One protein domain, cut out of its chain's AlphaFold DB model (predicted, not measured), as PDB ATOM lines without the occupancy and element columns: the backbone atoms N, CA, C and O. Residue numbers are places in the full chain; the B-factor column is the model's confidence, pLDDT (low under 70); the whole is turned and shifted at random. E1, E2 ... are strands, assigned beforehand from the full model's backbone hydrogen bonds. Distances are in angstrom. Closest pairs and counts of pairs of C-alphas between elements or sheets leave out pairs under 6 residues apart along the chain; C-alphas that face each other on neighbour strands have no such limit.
ATOM      1  N   GLY A  33     303.003 381.860 196.098       93.94
ATOM      2  CA  GLY A  33     301.991 382.891 195.858       93.94
ATOM      3  C   GLY A  33     302.419 383.907 194.796       93.94
ATOM      4  O   GLY A  33     302.176 385.100 194.958       93.94
ATOM      5  N   CYS A  34     303.130 383.455 193.760       95.06
ATOM      6  CA  CYS A  34     303.636 384.321 192.705       95.06
ATOM      7  C   CYS A  34     302.533 384.702 191.711       95.06
ATOM      8  O   CYS A  34     301.754 383.863 191.261       95.06
ATOM      9  N   THR A  35     302.485 385.979 191.344       94.19
ATOM     10  CA  THR A  35     301.564 386.522 190.347       94.19
ATOM     11  C   THR A  35     302.315 387.385 189.348       94.19
ATOM     12  O   THR A  35     303.051 388.303 189.723       94.19
ATOM     13  N   TRP A  36     302.081 387.120 188.065       92.81
ATOM     14  CA  TRP A  36     302.528 387.982 186.980       92.81
ATOM     15  C   TRP A  36     301.558 389.141 186.792       92.81
ATOM     16  O   TRP A  36     300.370 388.947 186.525       92.81
ATOM     17  N   HIS A  37     302.077 390.358 186.877       91.12
ATOM     18  CA  HIS A  37     301.372 391.559 186.461       91.12
ATOM     19  C   HIS A  37     301.842 391.917 185.047       91.12
ATOM     20  O   HIS A  37     303.007 392.256 184.832       91.12
ATOM     21  N   GLY A  38     300.938 391.768 184.074       83.12
ATOM     22  CA  GLY A  38     301.184 392.121 182.674       83.12
ATOM     23  C   GLY A  38     301.147 393.632 182.418       83.12
ATOM     24  O   GLY A  38     300.710 394.413 183.260       83.12
ATOM     25  N   GLY A  39     301.588 394.038 181.225       77.31
ATOM     26  CA  GLY A  39     301.661 395.435 180.793       77.31
ATOM     27  C   GLY A  39     302.873 395.681 179.894       77.31
ATOM     28  O   GLY A  39     303.494 394.737 179.411       77.31
ATOM     29  N   SER A  40     303.235 396.951 179.694       74.75
ATOM     30  CA  SER A  40     304.493 397.332 179.027       74.75
ATOM     31  C   SER A  40     305.743 396.949 179.832       74.75
ATOM     32  O   SER A  40     306.834 396.901 179.273       74.75
ATOM     33  N   MET A  41     305.587 396.665 181.129       82.25
ATOM     34  CA  MET A  41     306.639 396.242 182.050       82.25
ATOM     35  C   MET A  41     306.124 395.036 182.837       82.25
ATOM     36  O   MET A  41     305.223 395.186 183.662       82.25
ATOM     37  N   ALA A  42     306.634 393.834 182.545       91.00
ATOM     38  CA  ALA A  42     306.189 392.646 183.266       91.00
ATOM     39  C   ALA A  42     306.807 392.642 184.664       91.00
ATOM     40  O   ALA A  42     308.016 392.849 184.827       91.00
ATOM     41  N   LYS A  43     305.962 392.410 185.662       94.88
ATOM     42  CA  LYS A  43     306.336 392.401 187.073       94.88
ATOM     43  C   LYS A  43     305.944 391.070 187.691       94.88
ATOM     44  O   LYS A  43     304.783 390.672 187.610       94.88
ATOM     45  N   LEU A  44     306.902 390.420 188.337       95.69
ATOM     46  CA  LEU A  44     306.675 389.235 189.148       95.69
ATOM     47  C   LEU A  44     306.551 389.659 190.610       95.69
ATOM     48  O   LEU A  44     307.463 390.277 191.157       95.69
ATOM     49  N   SER A  45     305.430 389.332 191.242       96.81
ATOM     50  CA  SER A  45     305.215 389.572 192.670       96.81
ATOM     51  C   SER A  45     304.947 388.252 193.371       96.81
ATOM     52  O   SER A  45     303.956 387.603 193.066       96.81
ATOM     53  N   CYS A  46     305.798 387.870 194.318       96.88
ATOM     54  CA  CYS A  46     305.659 386.652 195.108       96.88
ATOM     55  C   CYS A  46     305.423 386.990 196.579       96.88
ATOM     56  O   CYS A  46     306.190 387.744 197.186       96.88
ATOM     57  N   ASN A  47     304.364 386.416 197.153       96.12
ATOM     58  CA  ASN A  47     304.022 386.559 198.562       96.12
ATOM     59  C   ASN A  47     303.934 385.180 199.227       96.12
ATOM     60  O   ASN A  47     302.984 384.425 199.020       96.12
ATOM     61  N   CYS A  48     304.931 384.856 200.046       94.31
ATOM     62  CA  CYS A  48     305.045 383.561 200.705       94.31
ATOM     63  C   CYS A  48     304.171 383.490 201.973       94.31
ATOM     64  O   CYS A  48     304.686 383.525 203.088       94.31
ATOM     65  N   GLU A  49     302.852 383.347 201.831       78.69
ATOM     66  CA  GLU A  49     301.908 383.378 202.970       78.69
ATOM     67  C   GLU A  49     302.168 382.309 204.053       78.69
ATOM     68  O   GLU A  49     301.807 382.506 205.211       78.69
ATOM     69  N   ASN A  50     302.844 381.205 203.713       80.00
ATOM     70  CA  ASN A  50     303.093 380.077 204.621       80.00
ATOM     71  C   ASN A  50     304.558 379.932 205.061       80.00
ATOM     72  O   ASN A  50     304.973 378.841 205.455       80.00
ATOM     73  N   GLY A  51     305.374 380.986 204.950       82.62
ATOM     74  CA  GLY A  51     306.795 380.886 205.290       82.62
ATOM     75  C   GLY A  51     307.524 379.872 204.402       82.62
ATOM     76  O   GLY A  51     308.306 379.050 204.881       82.62
ATOM     77  N   ALA A  52     307.236 379.904 203.102       93.38
ATOM     78  CA  ALA A  52     307.909 379.058 202.130       93.38
ATOM     79  C   ALA A  52     309.406 379.408 202.034       93.38
ATOM     80  O   ALA A  52     309.816 380.556 202.238       93.38
ATOM     81  N   GLU A  53     310.210 378.396 201.714       95.25
ATOM     82  CA  GLU A  53     311.629 378.538 201.393       95.25
ATOM     83  C   GLU A  53     311.779 378.548 199.874       95.25
ATOM     84  O   GLU A  53     311.400 377.587 199.204       95.25
ATOM     85  N   MET A  54     312.287 379.652 199.336       96.00
ATOM     86  CA  MET A  54     312.442 379.888 197.906       96.00
ATOM     87  C   MET A  54     313.918 379.808 197.523       96.00
ATOM     88  O   MET A  54     314.777 380.375 198.195       96.00
ATOM     89  N   THR A  55     314.221 379.110 196.431       96.88
ATOM     90  CA  THR A  55     315.561 379.084 195.832       96.88
ATOM     91  C   THR A  55     315.462 379.553 194.392       96.88
ATOM     92  O   THR A  55     314.774 378.918 193.599       96.88
ATOM     93  N   ILE A  56     316.137 380.656 194.074       96.38
ATOM     94  CA  ILE A  56     316.163 381.272 192.748       96.38
ATOM     95  C   ILE A  56     317.458 380.857 192.068       96.38
ATOM     96  O   ILE A  56     318.546 381.163 192.554       96.38
ATOM     97  N   LYS A  57     317.325 380.143 190.955       95.56
ATOM     98  CA  LYS A  57     318.432 379.667 190.121       95.56
ATOM     99  C   LYS A  57     318.464 380.431 188.806       95.56
ATOM    100  O   LYS A  57     317.482 381.091 188.454       95.56
ATOM    101  N   ALA A  58     319.550 380.285 188.054       92.75
ATOM    102  CA  ALA A  58     319.542 380.641 186.638       92.75
ATOM    103  C   ALA A  58     318.330 379.993 185.939       92.75
ATOM    104  O   ALA A  58     317.948 378.868 186.274       92.75
ATOM    105  N   ASP A  59     317.684 380.745 185.047       89.94
ATOM    106  CA  ASP A  59     316.493 380.345 184.279       89.94
ATOM    107  C   ASP A  59     315.242 379.947 185.090       89.94
ATOM    108  O   ASP A  59     314.234 379.537 184.521       89.94
ATOM    109  N   SER A  60     315.254 380.104 186.419       91.81
ATOM    110  CA  SER A  60     314.107 379.750 187.275       91.81
ATOM    111  C   SER A  60     312.939 380.738 187.216       91.81
ATOM    112  O   SER A  60     311.856 380.441 187.713       91.81
ATOM    113  N   ILE A  61     313.162 381.911 186.627       91.31
ATOM    114  CA  ILE A  61     312.155 382.934 186.349       91.31
ATOM    115  C   ILE A  61     312.323 383.308 184.880       91.31
ATOM    116  O   ILE A  61     313.445 383.563 184.432       91.31
ATOM    117  N   ASN A  62     311.221 383.387 184.139       86.12
ATOM    118  CA  ASN A  62     311.252 383.764 182.730       86.12
ATOM    119  C   ASN A  62     311.984 385.106 182.503       86.12
ATOM    120  O   ASN A  62     311.571 386.165 182.982       86.12
ATOM    121  N   SER A  63     313.087 385.064 181.757       77.62
ATOM    122  CA  SER A  63     314.043 386.166 181.628       77.62
ATOM    123  C   SER A  63     313.656 387.226 180.590       77.62
ATOM    124  O   SER A  63     314.090 388.376 180.692       77.62
ATOM    125  N   PHE A  64     312.830 386.878 179.594       74.00
ATOM    126  CA  PHE A  64     312.647 387.711 178.401       74.00
ATOM    127  C   PHE A  64     311.815 388.974 178.636       74.00
ATOM    128  O   PHE A  64     312.046 389.981 177.968       74.00
ATOM    129  N   SER A  65     310.867 388.967 179.574       79.94
ATOM    130  CA  SER A  65     309.936 390.090 179.787       79.94
ATOM    131  C   SER A  65     309.997 390.709 181.183       79.94
ATOM    132  O   SER A  65     309.481 391.810 181.376       79.94
ATOM    133  N   THR A  66     310.642 390.048 182.142       91.69
ATOM    134  CA  THR A  66     310.631 390.457 183.550       91.69
ATOM    135  C   THR A  66     311.449 391.719 183.773       91.69
ATOM    136  O   THR A  66     312.665 391.733 183.595       91.69
ATOM    137  N   SER A  67     310.765 392.784 184.182       95.06
ATOM    138  CA  SER A  67     311.367 394.080 184.503       95.06
ATOM    139  C   SER A  67     311.467 394.364 185.998       95.06
ATOM    140  O   SER A  67     312.346 395.111 186.424       95.06
ATOM    141  N   GLU A  68     310.610 393.748 186.805       96.81
ATOM    142  CA  GLU A  68     310.578 393.944 188.251       96.81
ATOM    143  C   GLU A  68     310.281 392.616 188.946       96.81
ATOM    144  O   GLU A  68     309.361 391.895 188.551       96.81
ATOM    145  N   ILE A  69     311.052 392.313 189.989       97.44
ATOM    146  CA  ILE A  69     310.849 391.159 190.863       97.44
ATOM    147  C   ILE A  69     310.632 391.676 192.282       97.44
ATOM    148  O   ILE A  69     311.497 392.346 192.848       97.44
ATOM    149  N   LEU A  70     309.480 391.344 192.857       97.94
ATOM    150  CA  LEU A  70     309.141 391.607 194.249       97.94
ATOM    151  C   LEU A  70     308.952 390.286 194.985       97.94
ATOM    152  O   LEU A  70     308.084 389.495 194.623       97.94
ATOM    153  N   ILE A  71     309.722 390.072 196.046       97.75
ATOM    154  CA  ILE A  71     309.596 388.895 196.907       97.75
ATOM    155  C   ILE A  71     309.351 389.370 198.330       97.75
ATOM    156  O   ILE A  71     310.119 390.164 198.881       97.75
ATOM    157  N   ASN A  72     308.254 388.901 198.919       97.50
ATOM    158  CA  ASN A  72     307.796 389.357 200.221       97.50
ATOM    159  C   ASN A  72     307.378 388.194 201.131       97.50
ATOM    160  O   ASN A  72     306.727 387.243 200.697       97.50
ATOM    161  N   GLY A  73     307.725 388.305 202.416       96.44
ATOM    162  CA  GLY A  73     307.180 387.456 203.481       96.44
ATOM    163  C   GLY A  73     307.687 386.011 203.506       96.44
ATOM    164  O   GLY A  73     307.099 385.170 204.179       96.44
ATOM    165  N   CYS A  74     308.749 385.684 202.769       97.12
ATOM    166  CA  CYS A  74     309.277 384.319 202.721       97.12
ATOM    167  C   CYS A  74     310.099 383.980 203.968       97.12
ATOM    168  O   CYS A  74     310.769 384.833 204.553       97.12
ATOM    169  N   LYS A  75     310.088 382.703 204.368       97.19
ATOM    170  CA  LYS A  75     310.904 382.237 205.499       97.19
ATOM    171  C   LYS A  75     312.381 382.248 205.134       97.19
ATOM    172  O   LYS A  75     313.204 382.686 205.928       97.19
ATOM    173  N   SER A  76     312.706 381.776 203.936       97.88
ATOM    174  CA  SER A  76     314.067 381.816 203.418       97.88
ATOM    175  C   SER A  76     314.051 382.108 201.925       97.88
ATOM    176  O   SER A  76     313.218 381.557 201.208       97.88
ATOM    177  N   VAL A  77     314.976 382.939 201.455       98.19
ATOM    178  CA  VAL A  77     315.236 383.166 200.030       98.19
ATOM    179  C   VAL A  77     316.717 382.938 199.782       98.19
ATOM    180  O   VAL A  77     317.562 383.625 200.348       98.19
ATOM    181  N   LYS A  78     317.030 381.960 198.938       98.31
ATOM    182  CA  LYS A  78     318.390 381.688 198.484       98.31
ATOM    183  C   LYS A  78     318.513 382.080 197.018       98.31
ATOM    184  O   LYS A  78     317.807 381.520 196.183       98.31
ATOM    185  N   MET A  79     319.399 383.018 196.706       98.38
ATOM    186  CA  MET A  79     319.758 383.345 195.328       98.38
ATOM    187  C   MET A  79     321.044 382.602 194.975       98.38
ATOM    188  O   MET A  79     322.092 382.882 195.553       98.38
ATOM    189  N   GLU A  80     320.946 381.631 194.069       98.06
ATOM    190  CA  GLU A  80     322.099 380.882 193.563       98.06
ATOM    191  C   GLU A  80     322.853 381.689 192.497       98.06
ATOM    192  O   GLU A  80     322.422 382.768 192.080       98.06
ATOM    193  N   ALA A  81     323.993 381.166 192.053       96.69
ATOM    194  CA  ALA A  81     324.810 381.805 191.031       96.69
ATOM    195  C   ALA A  81     324.006 382.113 189.758       96.69
ATOM    196  O   ALA A  81     323.240 381.277 189.270       96.69
ATOM    197  N   ASN A  82     324.221 383.310 189.208       95.44
ATOM    198  CA  ASN A  82     323.595 383.808 187.983       95.44
ATOM    199  C   ASN A  82     322.058 383.880 188.027       95.44
ATOM    200  O   ASN A  82     321.421 383.915 186.977       95.44
ATOM    201  N   ALA A  83     321.452 383.954 189.219       96.56
ATOM    202  CA  ALA A  83     319.998 383.988 189.392       96.56
ATOM    203  C   ALA A  83     319.289 385.081 188.572       96.56
ATOM    204  O   ALA A  83     318.130 384.902 188.212       96.56
ATOM    205  N   VAL A  84     319.962 386.197 188.272       95.88
ATOM    206  CA  VAL A  84     319.402 387.310 187.478       95.88
ATOM    207  C   VAL A  84     320.190 387.631 186.204       95.88
ATOM    208  O   VAL A  84     319.859 388.601 185.522       95.88
ATOM    209  N   ALA A  85     321.222 386.853 185.864       93.31
ATOM    210  CA  ALA A  85     322.188 387.224 184.825       93.31
ATOM    211  C   ALA A  85     321.554 387.388 183.435       93.31
ATOM    212  O   ALA A  85     321.828 388.365 182.734       93.31
ATOM    213  N   ASP A  86     320.644 386.483 183.074       91.69
ATOM    214  CA  ASP A  86     320.008 386.463 181.755       91.69
ATOM    215  C   ASP A  86     318.778 387.380 181.648       91.69
ATOM    216  O   ASP A  86     318.224 387.577 180.563       91.69
ATOM    217  N   MET A  87     318.359 388.014 182.749       93.69
ATOM    218  CA  MET A  87     317.177 388.882 182.800       93.69
ATOM    219  C   MET A  87     317.489 390.288 182.273       93.69
ATOM    220  O   MET A  87     317.516 391.270 183.015       93.69
ATOM    221  N   ARG A  88     317.718 390.417 180.962       91.62
ATOM    222  CA  ARG A  88     318.160 391.674 180.309       91.62
ATOM    223  C   ARG A  88     317.231 392.871 180.552       91.62
ATOM    224  O   ARG A  88     317.668 394.028 180.538       91.62
ATOM    225  N   ASN A  89     315.947 392.594 180.771       93.00
ATOM    226  CA  ASN A  89     314.922 393.601 181.037       93.00
ATOM    227  C   ASN A  89     314.754 393.952 182.513       93.00
ATOM    228  O   ASN A  89     314.087 394.946 182.789       93.00
ATOM    229  N   LEU A  90     315.386 393.221 183.436       95.88
ATOM    230  CA  LEU A  90     315.270 393.481 184.864       95.88
ATOM    231  C   LEU A  90     315.814 394.875 185.197       95.88
ATOM    232  O   LEU A  90     316.885 395.277 184.738       95.88
ATOM    233  N   ARG A  91     315.036 395.636 185.963       95.94
ATOM    234  CA  ARG A  91     315.354 396.992 186.434       95.94
ATOM    235  C   ARG A  91     315.235 397.120 187.941       95.94
ATOM    236  O   ARG A  91     315.901 397.973 188.513       95.94
ATOM    237  N   ALA A  92     314.423 396.285 188.581       97.75
ATOM    238  CA  ALA A  92     314.238 396.318 190.021       97.75
ATOM    239  C   ALA A  92     314.124 394.908 190.608       97.75
ATOM    240  O   ALA A  92     313.339 394.086 190.139       97.75
ATOM    241  N   LEU A  93     314.885 394.662 191.669       98.38
ATOM    242  CA  LEU A  93     314.799 393.488 192.526       98.38
ATOM    243  C   LEU A  93     314.548 393.972 193.952       98.38
ATOM    244  O   LEU A  93     315.391 394.663 194.521       98.38
ATOM    245  N   SER A  94     313.399 393.626 194.528       98.56
ATOM    246  CA  SER A  94     313.079 393.980 195.912       98.56
ATOM    247  C   SER A  94     312.780 392.744 196.748       98.56
ATOM    248  O   SER A  94     311.885 391.960 196.430       98.56
ATOM    249  N   LEU A  95     313.518 392.608 197.844       98.56
ATOM    250  CA  LEU A  95     313.406 391.540 198.828       98.56
ATOM    251  C   LEU A  95     312.918 392.160 200.139       98.56
ATOM    252  O   LEU A  95     313.564 393.058 200.677       98.56
ATOM    253  N   SER A  96     311.765 391.736 200.654       98.19
ATOM    254  CA  SER A  96     311.167 392.378 201.831       98.19
ATOM    255  C   SER A  96     310.580 391.393 202.830       98.19
ATOM    256  O   SER A  96     309.962 390.403 202.448       98.19
ATOM    257  N   LYS A  97     310.741 391.681 204.128       97.56
ATOM    258  CA  LYS A  97     310.186 390.859 205.218       97.56
ATOM    259  C   LYS A  97     310.592 389.382 205.111       97.56
ATOM    260  O   LYS A  97     309.760 388.500 205.317       97.56
ATOM    261  N   ILE A  98     311.846 389.113 204.746       98.12
ATOM    262  CA  ILE A  98     312.369 387.753 204.608       98.12
ATOM    263  C   ILE A  98     313.199 387.407 205.841       98.12
ATOM    264  O   ILE A  98     314.137 388.122 206.200       98.12
ATOM    265  N   ALA A  99     312.861 386.293 206.489       97.38
ATOM    266  CA  ALA A  99     313.508 385.905 207.742       97.38
ATOM    267  C   ALA A  99     314.947 385.395 207.556       97.38
ATOM    268  O   ALA A  99     315.715 385.418 208.514       97.38
ATOM    269  N   ASN A 100     315.314 384.945 206.354       98.31
ATOM    270  CA  ASN A 100     316.669 384.518 206.023       98.31
ATOM    271  C   ASN A 100     316.967 384.686 204.524       98.31
ATOM    272  O   ASN A 100     316.346 384.033 203.689       98.31
ATOM    273  N   ILE A 101     317.920 385.539 204.167       98.69
ATOM    274  CA  ILE A 101     318.394 385.734 202.796       98.69
ATOM    275  C   ILE A 101     319.821 385.207 202.694       98.69
ATOM    276  O   ILE A 101     320.694 385.608 203.464       98.69
ATOM    277  N   GLN A 102     320.064 384.363 201.699       98.69
ATOM    278  CA  GLN A 102     321.402 383.923 201.328       98.69
ATOM    279  C   GLN A 102     321.682 384.323 199.880       98.69
ATOM    280  O   GLN A 102     320.948 383.930 198.971       98.69
ATOM    281  N   LEU A 103     322.747 385.097 199.680       98.69
ATOM    282  CA  LEU A 103     323.226 385.509 198.365       98.69
ATOM    283  C   LEU A 103     324.519 384.753 198.066       98.69
ATOM    284  O   LEU A 103     325.558 385.037 198.672       98.69
ATOM    285  N   ASP A 104     324.443 383.777 197.161       98.62
ATOM    286  CA  ASP A 104     325.612 383.013 196.734       98.62
ATOM    287  C   ASP A 104     326.504 383.850 195.793       98.62
ATOM    288  O   ASP A 104     326.140 384.942 195.339       98.62
ATOM    289  N   THR A 105     327.701 383.341 195.510       97.88
ATOM    290  CA  THR A 105     328.626 383.919 194.527       97.88
ATOM    291  C   THR A 105     327.943 384.140 193.176       97.88
ATOM    292  O   THR A 105     327.230 383.267 192.689       97.88
ATOM    293  N   ASP A 106     328.152 385.320 192.585       97.00
ATOM    294  CA  ASP A 106     327.566 385.757 191.309       97.00
ATOM    295  C   ASP A 106     326.024 385.755 191.269       97.00
ATOM    296  O   ASP A 106     325.422 385.729 190.193       97.00
ATOM    297  N   SER A 107     325.349 385.772 192.423       97.88
ATOM    298  CA  SER A 107     323.881 385.722 192.487       97.88
ATOM    299  C   SER A 107     323.199 386.945 191.870       97.88
ATOM    300  O   SER A 107     322.191 386.806 191.174       97.88
ATOM    301  N   ILE A 108     323.765 388.137 192.073       97.44
ATOM    302  CA  ILE A 108     323.292 389.416 191.532       97.44
ATOM    303  C   ILE A 108     324.362 389.970 190.584       97.44
ATOM    304  O   ILE A 108     324.951 391.033 190.791       97.44
ATOM    305  N   ASN A 109     324.627 389.199 189.533       94.94
ATOM    306  CA  ASN A 109     325.529 389.563 188.451       94.94
ATOM    307  C   ASN A 109     324.720 390.001 187.221       94.94
ATOM    308  O   ASN A 109     324.156 389.155 186.532       94.94
ATOM    309  N   TRP A 110     324.610 391.307 186.957       94.94
ATOM    310  CA  TRP A 110     323.686 391.833 185.944       94.94
ATOM    311  C   TRP A 110     324.338 392.866 185.016       94.94
ATOM    312  O   TRP A 110     324.809 393.906 185.466       94.94
ATOM    313  N   TYR A 111     324.320 392.628 183.698       91.75
ATOM    314  CA  TYR A 111     324.915 393.533 182.692       91.75
ATOM    315  C   TYR A 111     323.912 394.102 181.673       91.75
ATOM    316  O   TYR A 111     324.275 394.958 180.859       91.75
ATOM    317  N   GLY A 112     322.648 393.681 181.711       87.88
ATOM    318  CA  GLY A 112     321.625 394.140 180.772       87.88
ATOM    319  C   GLY A 112     321.897 393.707 179.327       87.88
ATOM    320  O   GLY A 112     322.080 392.526 179.049       87.88
ATOM    321  N   TYR A 113     321.874 394.658 178.386       81.12
ATOM    322  CA  TYR A 113     321.945 394.385 176.939       81.12
ATOM    323  C   TYR A 113     323.350 394.390 176.339       81.12
ATOM    324  O   TYR A 113     323.544 393.880 175.236       81.12
ATOM    325  N   LYS A 114     324.318 395.010 177.012       73.50
ATOM    326  CA  LYS A 114     325.669 395.164 176.477       73.50
ATOM    327  C   LYS A 114     326.504 393.994 176.972       73.50
ATOM    328  O   LYS A 114     326.666 393.828 178.182       73.50
ATOM    329  N   GLU A 115     326.976 393.191 176.019       64.50
ATOM    330  CA  GLU A 115     327.827 392.034 176.279       64.50
ATOM    331  C   GLU A 115     329.025 392.431 177.137       64.50
ATOM    332  O   GLU A 115     329.560 393.539 177.034       64.50
ATOM    333  N   ASN A 116     329.426 391.506 178.005       64.00
ATOM    334  CA  ASN A 116     330.611 391.637 178.831       64.00
ATOM    335  C   ASN A 116     331.837 391.564 177.909       64.00
ATOM    336  O   ASN A 116     332.411 390.499 177.704       64.00
ATOM    337  N   SER A 117     332.211 392.687 177.293       57.03
ATOM    338  CA  SER A 117     333.275 392.778 176.287       57.03
ATOM    339  C   SER A 117     334.683 392.530 176.849       57.03
ATOM    340  O   SER A 117     335.671 392.870 176.205       57.03
ATOM    341  N   GLY A 118     334.809 391.968 178.058       60.03
ATOM    342  CA  GLY A 118     336.068 391.624 178.729       60.03
ATOM    343  C   GLY A 118     336.907 392.829 179.172       60.03
ATOM    344  O   GLY A 118     337.706 392.713 180.098       60.03
ATOM    345  N   GLN A 119     336.700 393.995 178.562       58.91
ATOM    346  CA  GLN A 119     337.243 395.279 178.981       58.91
ATOM    347  C   GLN A 119     336.241 395.952 179.919       58.91
ATOM    348  O   GLN A 119     335.321 396.645 179.490       58.91
ATOM    349  N   ILE A 120     336.403 395.686 181.215       62.25
ATOM    350  CA  ILE A 120     335.699 396.402 182.278       62.25
ATOM    351  C   ILE A 120     336.383 397.765 182.412       62.25
ATOM    352  O   ILE A 120     337.319 397.928 183.191       62.25
ATOM    353  N   GLU A 121     335.969 398.725 181.591       69.69
ATOM    354  CA  GLU A 121     336.288 400.132 181.829       69.69
ATOM    355  C   GLU A 121     335.355 400.671 182.921       69.69
ATOM    356  O   GLU A 121     334.189 400.278 183.003       69.69
ATOM    357  N   GLU A 122     335.870 401.537 183.796       73.06
ATOM    358  CA  GLU A 122     335.053 402.185 184.822       73.06
ATOM    359  C   GLU A 122     333.960 403.030 184.145       73.06
ATOM    360  O   GLU A 122     334.227 404.082 183.565       73.06
ATOM    361  N   GLU A 123     332.712 402.564 184.207       83.94
ATOM    362  CA  GLU A 123     331.555 403.274 183.664       83.94
ATOM    363  C   GLU A 123     330.942 404.165 184.759       83.94
ATOM    364  O   GLU A 123     330.324 403.669 185.706       83.94
ATOM    365  N   ARG A 124     331.096 405.490 184.629       87.81
ATOM    366  CA  ARG A 124     330.417 406.464 185.499       87.81
ATOM    367  C   ARG A 124     328.903 406.418 185.276       87.81
ATOM    368  O   ARG A 124     328.469 406.204 184.149       87.81
ATOM    369  N   PHE A 125     328.129 406.672 186.333       90.75
ATOM    370  CA  PHE A 125     326.671 406.733 186.272       90.75
ATOM    371  C   PHE A 125     326.151 407.694 185.187       90.75
ATOM    372  O   PHE A 125     326.519 408.869 185.145       90.75
ATOM    373  N   ASP A 126     325.268 407.170 184.346       90.25
ATOM    374  CA  ASP A 126     324.545 407.833 183.273       90.25
ATOM    375  C   ASP A 126     323.092 407.338 183.290       90.25
ATOM    376  O   ASP A 126     322.805 406.150 183.126       90.25
ATOM    377  N   ILE A 127     322.158 408.273 183.462       90.44
ATOM    378  CA  ILE A 127     320.716 408.008 183.534       90.44
ATOM    379  C   ILE A 127     320.151 407.337 182.270       90.44
ATOM    380  O   ILE A 127     319.095 406.708 182.319       90.44
ATOM    381  N   THR A 128     320.827 407.475 181.129       90.94
ATOM    382  CA  THR A 128     320.398 406.885 179.856       90.94
ATOM    383  C   THR A 128     320.746 405.401 179.744       90.94
ATOM    384  O   THR A 128     320.169 404.696 178.912       90.94
ATOM    385  N   VAL A 129     321.657 404.907 180.591       90.38
ATOM    386  CA  VAL A 129     322.103 403.516 180.583       90.38
ATOM    387  C   VAL A 129     321.215 402.688 181.517       90.38
ATOM    388  O   VAL A 129     321.139 402.960 182.717       90.38
ATOM    389  N   PRO A 130     320.551 401.634 181.011       90.81
ATOM    390  CA  PRO A 130     319.735 400.780 181.856       90.81
ATOM    391  C   PRO A 130     320.571 400.073 182.926       90.81
ATOM    392  O   PRO A 130     321.595 399.458 182.624       90.81
ATOM    393  N   SER A 131     320.093 400.132 184.164       94.56
ATOM    394  CA  SER A 131     320.764 399.613 185.355       94.56
ATOM    395  C   SER A 131     319.768 398.919 186.285       94.56
ATOM    396  O   SER A 131     318.563 399.187 186.238       94.56
ATOM    397  N   LEU A 132     320.273 398.004 187.109       97.38
ATOM    398  CA  LEU A 132     319.493 397.287 188.111       97.38
ATOM    399  C   LEU A 132     319.462 398.064 189.431       97.38
ATOM    400  O   LEU A 132     320.500 398.513 189.914       97.38
ATOM    401  N   LYS A 133     318.280 398.165 190.039       98.38
ATOM    402  CA  LYS A 133     318.087 398.608 191.421       98.38
ATOM    403  C   LYS A 133     317.818 397.409 192.317       98.38
ATOM    404  O   LYS A 133     316.940 396.603 192.010       98.38
ATOM    405  N   VAL A 134     318.545 397.304 193.422       98.69
ATOM    406  CA  VAL A 134     318.397 396.218 194.395       98.69
ATOM    407  C   VAL A 134     318.039 396.792 195.752       98.69
ATOM    408  O   VAL A 134     318.815 397.542 196.340       98.69
ATOM    409  N   ASN A 135     316.879 396.394 196.266       98.75
ATOM    410  CA  ASN A 135     316.372 396.835 197.556       98.75
ATOM    411  C   ASN A 135     316.154 395.630 198.471       98.75
ATOM    412  O   ASN A 135     315.466 394.679 198.099       98.75
ATOM    413  N   VAL A 136     316.692 395.686 199.685       98.75
ATOM    414  CA  VAL A 136     316.422 394.706 200.740       98.75
ATOM    415  C   VAL A 136     315.888 395.437 201.962       98.75
ATOM    416  O   VAL A 136     316.546 396.334 202.484       98.75
ATOM    417  N   TYR A 137     314.694 395.055 202.409       98.50
ATOM    418  CA  TYR A 137     313.975 395.743 203.478       98.50
ATOM    419  C   TYR A 137     313.513 394.788 204.575       98.50
ATOM    420  O   TYR A 137     312.944 393.734 204.267       98.50
ATOM    421  N   LYS A 138     313.672 395.163 205.849       98.44
ATOM    422  CA  LYS A 138     313.113 394.416 206.996       98.44
ATOM    423  C   LYS A 138     313.443 392.929 206.959       98.44
ATOM    424  O   LYS A 138     312.547 392.090 207.051       98.44
ATOM    425  N   SER A 139     314.701 392.594 206.704       98.62
ATOM    426  CA  SER A 139     315.107 391.213 206.424       98.62
ATOM    427  C   SER A 139     316.405 390.850 207.138       98.62
ATOM    428  O   SER A 139     317.201 391.719 207.484       98.62
ATOM    429  N   ASN A 140     316.638 389.557 207.347       98.56
ATOM    430  CA  ASN A 140     317.927 389.060 207.830       98.56
ATOM    431  C   ASN A 140     318.693 388.451 206.658       98.56
ATOM    432  O   ASN A 140     318.152 387.603 205.951       98.56
ATOM    433  N   ILE A 141     319.936 388.870 206.451       98.75
ATOM    434  CA  ILE A 141     320.843 388.301 205.460       98.75
ATOM    435  C   ILE A 141     321.879 387.467 206.212       98.75
ATOM    436  O   ILE A 141     322.776 388.014 206.858       98.75
ATOM    437  N   SER A 142     321.779 386.140 206.122       98.56
ATOM    438  CA  SER A 142     322.737 385.244 206.777       98.56
ATOM    439  C   SER A 142     324.122 385.352 206.152       98.56
ATOM    440  O   SER A 142     325.137 385.306 206.844       98.56
ATOM    441  N   GLN A 143     324.181 385.492 204.826       98.56
ATOM    442  CA  GLN A 143     325.447 385.566 204.113       98.56
ATOM    443  C   GLN A 143     325.313 386.305 202.784       98.56
ATOM    444  O   GLN A 143     324.434 386.005 201.974       98.56
ATOM    445  N   ILE A 144     326.251 387.220 202.551       98.75
ATOM    446  CA  ILE A 144     326.565 387.767 201.233       98.75
ATOM    447  C   ILE A 144     327.936 387.219 200.843       98.75
ATOM    448  O   ILE A 144     328.948 387.616 201.426       98.75
ATOM    449  N   GLN A 145     327.957 386.274 199.905       98.62
ATOM    450  CA  GLN A 145     329.191 385.630 199.458       98.62
ATOM    451  C   GLN A 145     330.049 386.554 198.586       98.62
ATOM    452  O   GLN A 145     329.611 387.600 198.101       98.62
ATOM    453  N   SER A 146     331.301 386.151 198.375       98.19
ATOM    454  CA  SER A 146     332.209 386.818 197.443       98.19
ATOM    455  C   SER A 146     331.581 386.924 196.055       98.19
ATOM    456  O   SER A 146     331.007 385.952 195.571       98.19
ATOM    457  N   HIS A 147     331.728 388.086 195.416       97.50
ATOM    458  CA  HIS A 147     331.182 388.402 194.094       97.50
ATOM    459  C   HIS A 147     329.649 388.324 193.991       97.50
ATOM    460  O   HIS A 147     329.119 388.225 192.892       97.50
ATOM    461  N   ALA A 148     328.913 388.374 195.107       98.38
ATOM    462  CA  ALA A 148     327.451 388.352 195.060       98.38
ATOM    463  C   ALA A 148     326.869 389.515 194.238       98.38
ATOM    464  O   ALA A 148     325.895 389.310 193.522       98.38
ATOM    465  N   PHE A 149     327.471 390.707 194.307       98.25
ATOM    466  CA  PHE A 149     327.055 391.883 193.543       98.25
ATOM    467  C   PHE A 149     328.116 392.280 192.516       98.25
ATOM    468  O   PHE A 149     329.232 392.661 192.890       98.25
ATOM    469  N   ALA A 150     327.738 392.249 191.235       95.69
ATOM    470  CA  ALA A 150     328.577 392.666 190.116       95.69
ATOM    471  C   ALA A 150     327.748 393.183 188.925       95.69
ATOM    472  O   ALA A 150     326.601 392.784 188.712       95.69
ATOM    473  N   GLY A 151     328.347 394.063 188.116       94.50
ATOM    474  CA  GLY A 151     327.742 394.571 186.883       94.50
ATOM    475  C   GLY A 151     327.055 395.933 187.031       94.50
ATOM    476  O   GLY A 151     327.418 396.734 187.889       94.50
ATOM    477  N   ARG A 152     326.104 396.239 186.141       95.06
ATOM    478  CA  ARG A 152     325.431 397.548 186.021       95.06
ATOM    479  C   ARG A 152     324.313 397.714 187.047       95.06
ATOM    480  O   ARG A 152     323.131 397.604 186.721       95.06
ATOM    481  N   ILE A 153     324.690 397.995 188.285       97.00
ATOM    482  CA  ILE A 153     323.760 398.176 189.400       97.00
ATOM    483  C   ILE A 153     323.786 399.649 189.799       97.00
ATOM    484  O   ILE A 153     324.811 400.131 190.278       97.00
ATOM    485  N   SER A 154     322.678 400.366 189.588       97.69
ATOM    486  CA  SER A 154     322.586 401.795 189.910       97.69
ATOM    487  C   SER A 154     322.382 402.051 191.384       97.69
ATOM    488  O   SER A 154     322.953 402.997 191.919       97.69
ATOM    489  N   GLU A 155     321.594 401.211 192.043       98.50
ATOM    490  CA  GLU A 155     321.221 401.422 193.432       98.50
ATOM    491  C   GLU A 155     321.257 400.107 194.202       98.50
ATOM    492  O   GLU A 155     320.688 399.107 193.761       98.50
ATOM    493  N   ILE A 156     321.932 400.120 195.350       98.75
ATOM    494  CA  ILE A 156     321.919 399.030 196.327       98.75
ATOM    495  C   ILE A 156     321.489 399.629 197.658       98.75
ATOM    496  O   ILE A 156     322.229 400.422 198.244       98.75
ATOM    497  N   THR A 157     320.313 399.234 198.137       98.81
ATOM    498  CA  THR A 157     319.734 399.756 199.376       98.81
ATOM    499  C   THR A 157     319.411 398.624 200.339       98.81
ATOM    500  O   THR A 157     318.613 397.741 200.023       98.81
ATOM    501  N   PHE A 158     320.011 398.672 201.527       98.81
ATOM    502  CA  PHE A 158     319.666 397.836 202.675       98.81
ATOM    503  C   PHE A 158     319.052 398.719 203.759       98.81
ATOM    504  O   PHE A 158     319.703 399.650 204.226       98.81
ATOM    505  N   GLU A 159     317.811 398.446 204.149       98.75
ATOM    506  CA  GLU A 159     317.091 399.227 205.160       98.75
ATOM    507  C   GLU A 159     316.403 398.306 206.171       98.75
ATOM    508  O   GLU A 159     315.636 397.419 205.788       98.75
ATOM    509  N   ASP A 160     316.665 398.523 207.463       98.75
ATOM    510  CA  ASP A 160     316.188 397.643 208.541       98.75
ATOM    511  C   ASP A 160     316.639 396.185 208.305       98.75
ATOM    512  O   ASP A 160     315.842 395.246 208.231       98.75
ATOM    513  N   VAL A 161     317.944 396.006 208.057       98.75
ATOM    514  CA  VAL A 161     318.549 394.712 207.719       98.75
ATOM    515  C   VAL A 161     319.601 394.312 208.750       98.75
ATOM    516  O   VAL A 161     320.457 395.101 209.147       98.75
ATOM    517  N   ASN A 162     319.593 393.042 209.147       98.75
ATOM    518  CA  ASN A 162     320.705 392.430 209.875       98.75
ATOM    519  C   ASN A 162     321.536 391.605 208.890       98.75
ATOM    520  O   ASN A 162     321.015 390.681 208.277       98.75
ATOM    521  N   VAL A 163     322.813 391.940 208.717       98.62
ATOM    522  CA  VAL A 163     323.758 391.177 207.894       98.62
ATOM    523  C   VAL A 163     324.691 390.416 208.826       98.62
ATOM    524  O   VAL A 163     325.569 390.996 209.472       98.62
ATOM    525  N   GLU A 164     324.508 389.100 208.904       98.56
ATOM    526  CA  GLU A 164     325.301 388.250 209.794       98.56
ATOM    527  C   GLU A 164     326.734 388.088 209.289       98.56
ATOM    528  O   GLU A 164     327.686 388.163 210.075       98.56
ATOM    529  N   ARG A 165     326.903 387.894 207.978       98.56
ATOM    530  CA  ARG A 165     328.208 387.694 207.354       98.56
ATOM    531  C   ARG A 165     328.293 388.343 205.982       98.56
ATOM    532  O   ARG A 165     327.496 388.064 205.091       98.56
ATOM    533  N   LEU A 166     329.324 389.159 205.808       98.50
ATOM    534  CA  LEU A 166     329.662 389.801 204.550       98.50
ATOM    535  C   LEU A 166     331.056 389.335 204.133       98.50
ATOM    536  O   LEU A 166     332.050 389.754 204.720       98.50
ATOM    537  N   ASP A 167     331.148 388.447 203.147       98.56
ATOM    538  CA  ASP A 167     332.433 387.885 202.739       98.56
ATOM    539  C   ASP A 167     333.320 388.926 202.017       98.56
ATOM    540  O   ASP A 167     332.848 389.975 201.552       98.56
ATOM    541  N   PRO A 168     334.640 388.677 201.920       98.31
ATOM    542  CA  PRO A 168     335.526 389.466 201.071       98.31
ATOM    543  C   PRO A 168     335.017 389.536 199.631       98.31
ATOM    544  O   PRO A 168     334.522 388.542 199.104       98.31
ATOM    545  N   LEU A 169     335.206 390.677 198.964       97.81
ATOM    546  CA  LEU A 169     334.827 390.891 197.560       97.81
ATOM    547  C   LEU A 169     333.326 390.748 197.266       97.81
ATOM    548  O   LEU A 169     332.963 390.539 196.113       97.81
ATOM    549  N   ALA A 170     332.456 390.832 198.272       98.50
ATOM    550  CA  ALA A 170     331.008 390.745 198.090       98.50
ATOM    551  C   ALA A 170     330.458 391.760 197.069       98.50
ATOM    552  O   ALA A 170     329.583 391.418 196.277       98.50
ATOM    553  N   PHE A 171     331.014 392.975 197.059       98.31
ATOM    554  CA  PHE A 171     330.692 394.052 196.126       98.31
ATOM    555  C   PHE A 171     331.927 394.414 195.305       98.31
ATOM    556  O   PHE A 171     332.891 394.996 195.822       98.31
ATOM    557  N   VAL A 172     331.907 394.074 194.018       95.12
ATOM    558  CA  VAL A 172     333.054 394.251 193.123       95.12
ATOM    559  C   VAL A 172     332.593 394.479 191.693       95.12
ATOM    560  O   VAL A 172     331.556 393.972 191.283       95.12
ATOM    561  N   ASN A 173     333.375 395.234 190.917       91.12
ATOM    562  CA  ASN A 173     333.068 395.535 189.515       91.12
ATOM    563  C   ASN A 173     331.643 396.093 189.332       91.12
ATOM    564  O   ASN A 173     330.952 395.746 188.371       91.12
ATOM    565  N   LEU A 174     331.197 396.921 190.280       95.44
ATOM    566  CA  LEU A 174     329.954 397.662 190.138       95.44
ATOM    567  C   LEU A 174     330.177 398.776 189.111       95.44
ATOM    568  O   LEU A 174     331.143 399.536 189.197       95.44
ATOM    569  N   LEU A 175     329.303 398.815 188.116       94.25
ATOM    570  CA  LEU A 175     329.289 399.762 187.011       94.25
ATOM    571  C   LEU A 175     328.012 400.587 187.102       94.25
ATOM    572  O   LEU A 175     326.986 400.078 187.555       94.25
ATOM    573  N   GLN A 176     328.040 401.825 186.600       94.25
ATOM    574  CA  GLN A 176     326.842 402.670 186.551       94.25
ATOM    575  C   GLN A 176     326.187 402.862 187.932       94.25
ATOM    576  O   GLN A 176     324.973 403.011 188.021       94.25
ATOM    577  N   THR A 177     326.967 402.835 189.017       97.31
ATOM    578  CA  THR A 177     326.422 402.885 190.379       97.31
ATOM    579  C   THR A 177     326.192 404.317 190.824       97.31
ATOM    580  O   THR A 177     327.123 405.063 191.110       97.31
ATOM    581  N   GLU A 178     324.935 404.710 190.939       97.88
ATOM    582  CA  GLU A 178     324.552 405.997 191.503       97.88
ATOM    583  C   GLU A 178     324.738 405.994 193.022       97.88
ATOM    584  O   GLU A 178     325.387 406.888 193.563       97.88
ATOM    585  N   LYS A 179     324.194 404.986 193.712       98.50
ATOM    586  CA  LYS A 179     324.046 405.025 195.165       98.50
ATOM    587  C   LYS A 179     324.193 403.658 195.831       98.50
ATOM    588  O   LYS A 179     323.570 402.682 195.422       98.50
ATOM    589  N   ILE A 180     324.941 403.619 196.931       98.62
ATOM    590  CA  ILE A 180     324.934 402.510 197.894       98.62
ATOM    591  C   ILE A 180     324.483 403.057 199.247       98.62
ATOM    592  O   ILE A 180     325.107 403.970 199.789       98.62
ATOM    593  N   SER A 181     323.395 402.514 199.790       98.75
ATOM    594  CA  SER A 181     322.791 402.977 201.038       98.75
ATOM    595  C   SER A 181     322.564 401.817 201.997       98.75
ATOM    596  O   SER A 181     321.928 400.826 201.648       98.75
ATOM    597  N   ILE A 182     323.073 401.948 203.217       98.81
ATOM    598  CA  ILE A 182     322.813 401.022 204.319       98.81
ATOM    599  C   ILE A 182     322.225 401.850 205.459       98.81
ATOM    600  O   ILE A 182     322.875 402.770 205.961       98.81
ATOM    601  N   ARG A 183     320.978 401.554 205.827       98.88
ATOM    602  CA  ARG A 183     320.169 402.340 206.760       98.88
ATOM    603  C   ARG A 183     319.568 401.467 207.847       98.88
ATOM    604  O   ARG A 183     319.108 400.366 207.554       98.88
ATOM    605  N   ASP A 184     319.573 401.948 209.085       98.75
ATOM    606  CA  ASP A 184     318.912 401.290 210.223       98.75
ATOM    607  C   ASP A 184     319.298 399.805 210.351       98.75
ATOM    608  O   ASP A 184     318.459 398.937 210.565       98.75
ATOM    609  N   SER A 185     320.572 399.489 210.116       98.81
ATOM    610  CA  SER A 185     321.025 398.117 209.863       98.81
ATOM    611  C   SER A 185     322.191 397.716 210.761       98.81
ATOM    612  O   SER A 185     322.970 398.549 211.227       98.81
ATOM    613  N   VAL A 186     322.342 396.409 210.969       98.75
ATOM    614  CA  VAL A 186     323.431 395.822 211.760       98.75
ATOM    615  C   VAL A 186     324.339 395.008 210.847       98.75
ATOM    616  O   VAL A 186     323.874 394.103 210.156       98.75
ATOM    617  N   LEU A 187     325.637 395.305 210.854       98.56
ATOM    618  CA  LEU A 187     326.668 394.578 210.115       98.56
ATOM    619  C   LEU A 187     327.588 393.864 211.109       98.56
ATOM    620  O   LEU A 187     328.371 394.510 211.800       98.56
ATOM    621  N   ARG A 188     327.511 392.534 211.196       97.62
ATOM    622  CA  ARG A 188     328.278 391.767 212.197       97.62
ATOM    623  C   ARG A 188     329.669 391.395 211.694       97.62
ATOM    624  O   ARG A 188     330.654 392.061 211.995       97.62
ATOM    625  N   ASN A 189     329.763 390.333 210.894       97.81
ATOM    626  CA  ASN A 189     331.041 389.822 210.407       97.81
ATOM    627  C   ASN A 189     331.371 390.433 209.043       97.81
ATOM    628  O   ASN A 189     331.150 389.807 208.003       97.81
ATOM    629  N   VAL A 190     331.876 391.668 209.052       98.50
ATOM    630  CA  VAL A 190     332.366 392.341 207.843       98.50
ATOM    631  C   VAL A 190     333.718 391.753 207.446       98.50
ATOM    632  O   VAL A 190     334.654 391.712 208.242       98.50
ATOM    633  N   GLY A 191     333.823 391.283 206.207       98.06
ATOM    634  CA  GLY A 191     335.049 390.762 205.623       98.06
ATOM    635  C   GLY A 191     336.018 391.864 205.190       98.06
ATOM    636  O   GLY A 191     335.662 393.017 204.937       98.06
TER     637      GLY A 191
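AT A GLANCE: This is residues 33 to 191 of the 453 residues of the protein "uncharacterized protein LOC114337256" of Diabrotica virgifera virgifera (western corn rootworm) (UniProt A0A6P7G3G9). The printed part is wound in stacked turns, a solenoid that runs from the hairpin of E1 and E2 at one end to E12 at the other. E1, E2, E4 and E6 make one wall and E3, E5 and E7 a second; E9, E10 and E12 bend from the first wall into the second, E8 and E11 lie on either side of residues 149 to 152 of E10 on a third side, and the long loop of residues 111 to 131 reaches away from the coil. The 159 printed residues hold twelve named strands, E1 to E12 in that order, and no named helix. The strands form one branched sheet, mixed in that E1 and E2 are antiparallel and its other neighbour pairs parallel; the class is all strand, with 86 residues in strands. The whole is compact, with a radius of gyration of the C-alphas of 14.8 A and spans of 43 by 40 by 24 A.

HOW THE PARTS SIT: In the branched, twisted sheet, E10, residues 149 to 166, bends by 165 degrees at residue 152. E9, residues 132 to 144, is its parallel neighbour, with N 134 and O 155 2.8 A apart; E12, residues 177 to 190, is another, with N 163 and O 186 2.8 A apart. Beside residues 149 to 152 of E10, E8, residues 108 to 110, lies on one side, with N 152 and O 110 2.8 A apart, and E11, residues 171 to 175, on the other side, with N 175 and O 151 2.8 A apart. E9 bends by 137 degrees at residue 141; on the side away from E10 it pairs with E6, residues 92 to 96, through N 93 and O 133 at 2.8 A, and with E7, residues 101 to 103, through N 101 and O 140 at 2.7 A. Next to E6 is E4, residues 66 to 72, parallel at 6 degrees, with N 94 and O 69 2.8 A apart, then E2, residues 42 to 47, with N 46 and O 70 2.8 A apart. E1, residues 34 to 37, forms a hairpin with E2 at 152 degrees, with N 35 and O 45 2.8 A apart. Next to E7 is E5, residues 76 to 79, with N 102 and O 77 2.9 A apart, then the edge strand E3, residues 53 to 56, with N 54 and O 76 2.8 A apart.

IN THESE COORDINATES: E1 begins at C-alpha 34, (303.636, 384.321, 192.705), and E12 ends at C-alpha 190, (332.366, 392.341, 207.843). From first to last C-alpha, E12 measures 21.2 A, E9 17.7 A, E4 16.9 A and E2 16.6 A, while the bent E10 measures 11.5 A.

THE WHOLE: The C-alphas of Asn 50 and Gln 119, the two farthest apart, are 45.3 A from each other. The printed part has no cut; the links E5 to E6 and E8 to E9 are long, with 12 and 21 residues. The mean pLDDT of the printed part is 93.3, and residues 115 to 121 are under 70.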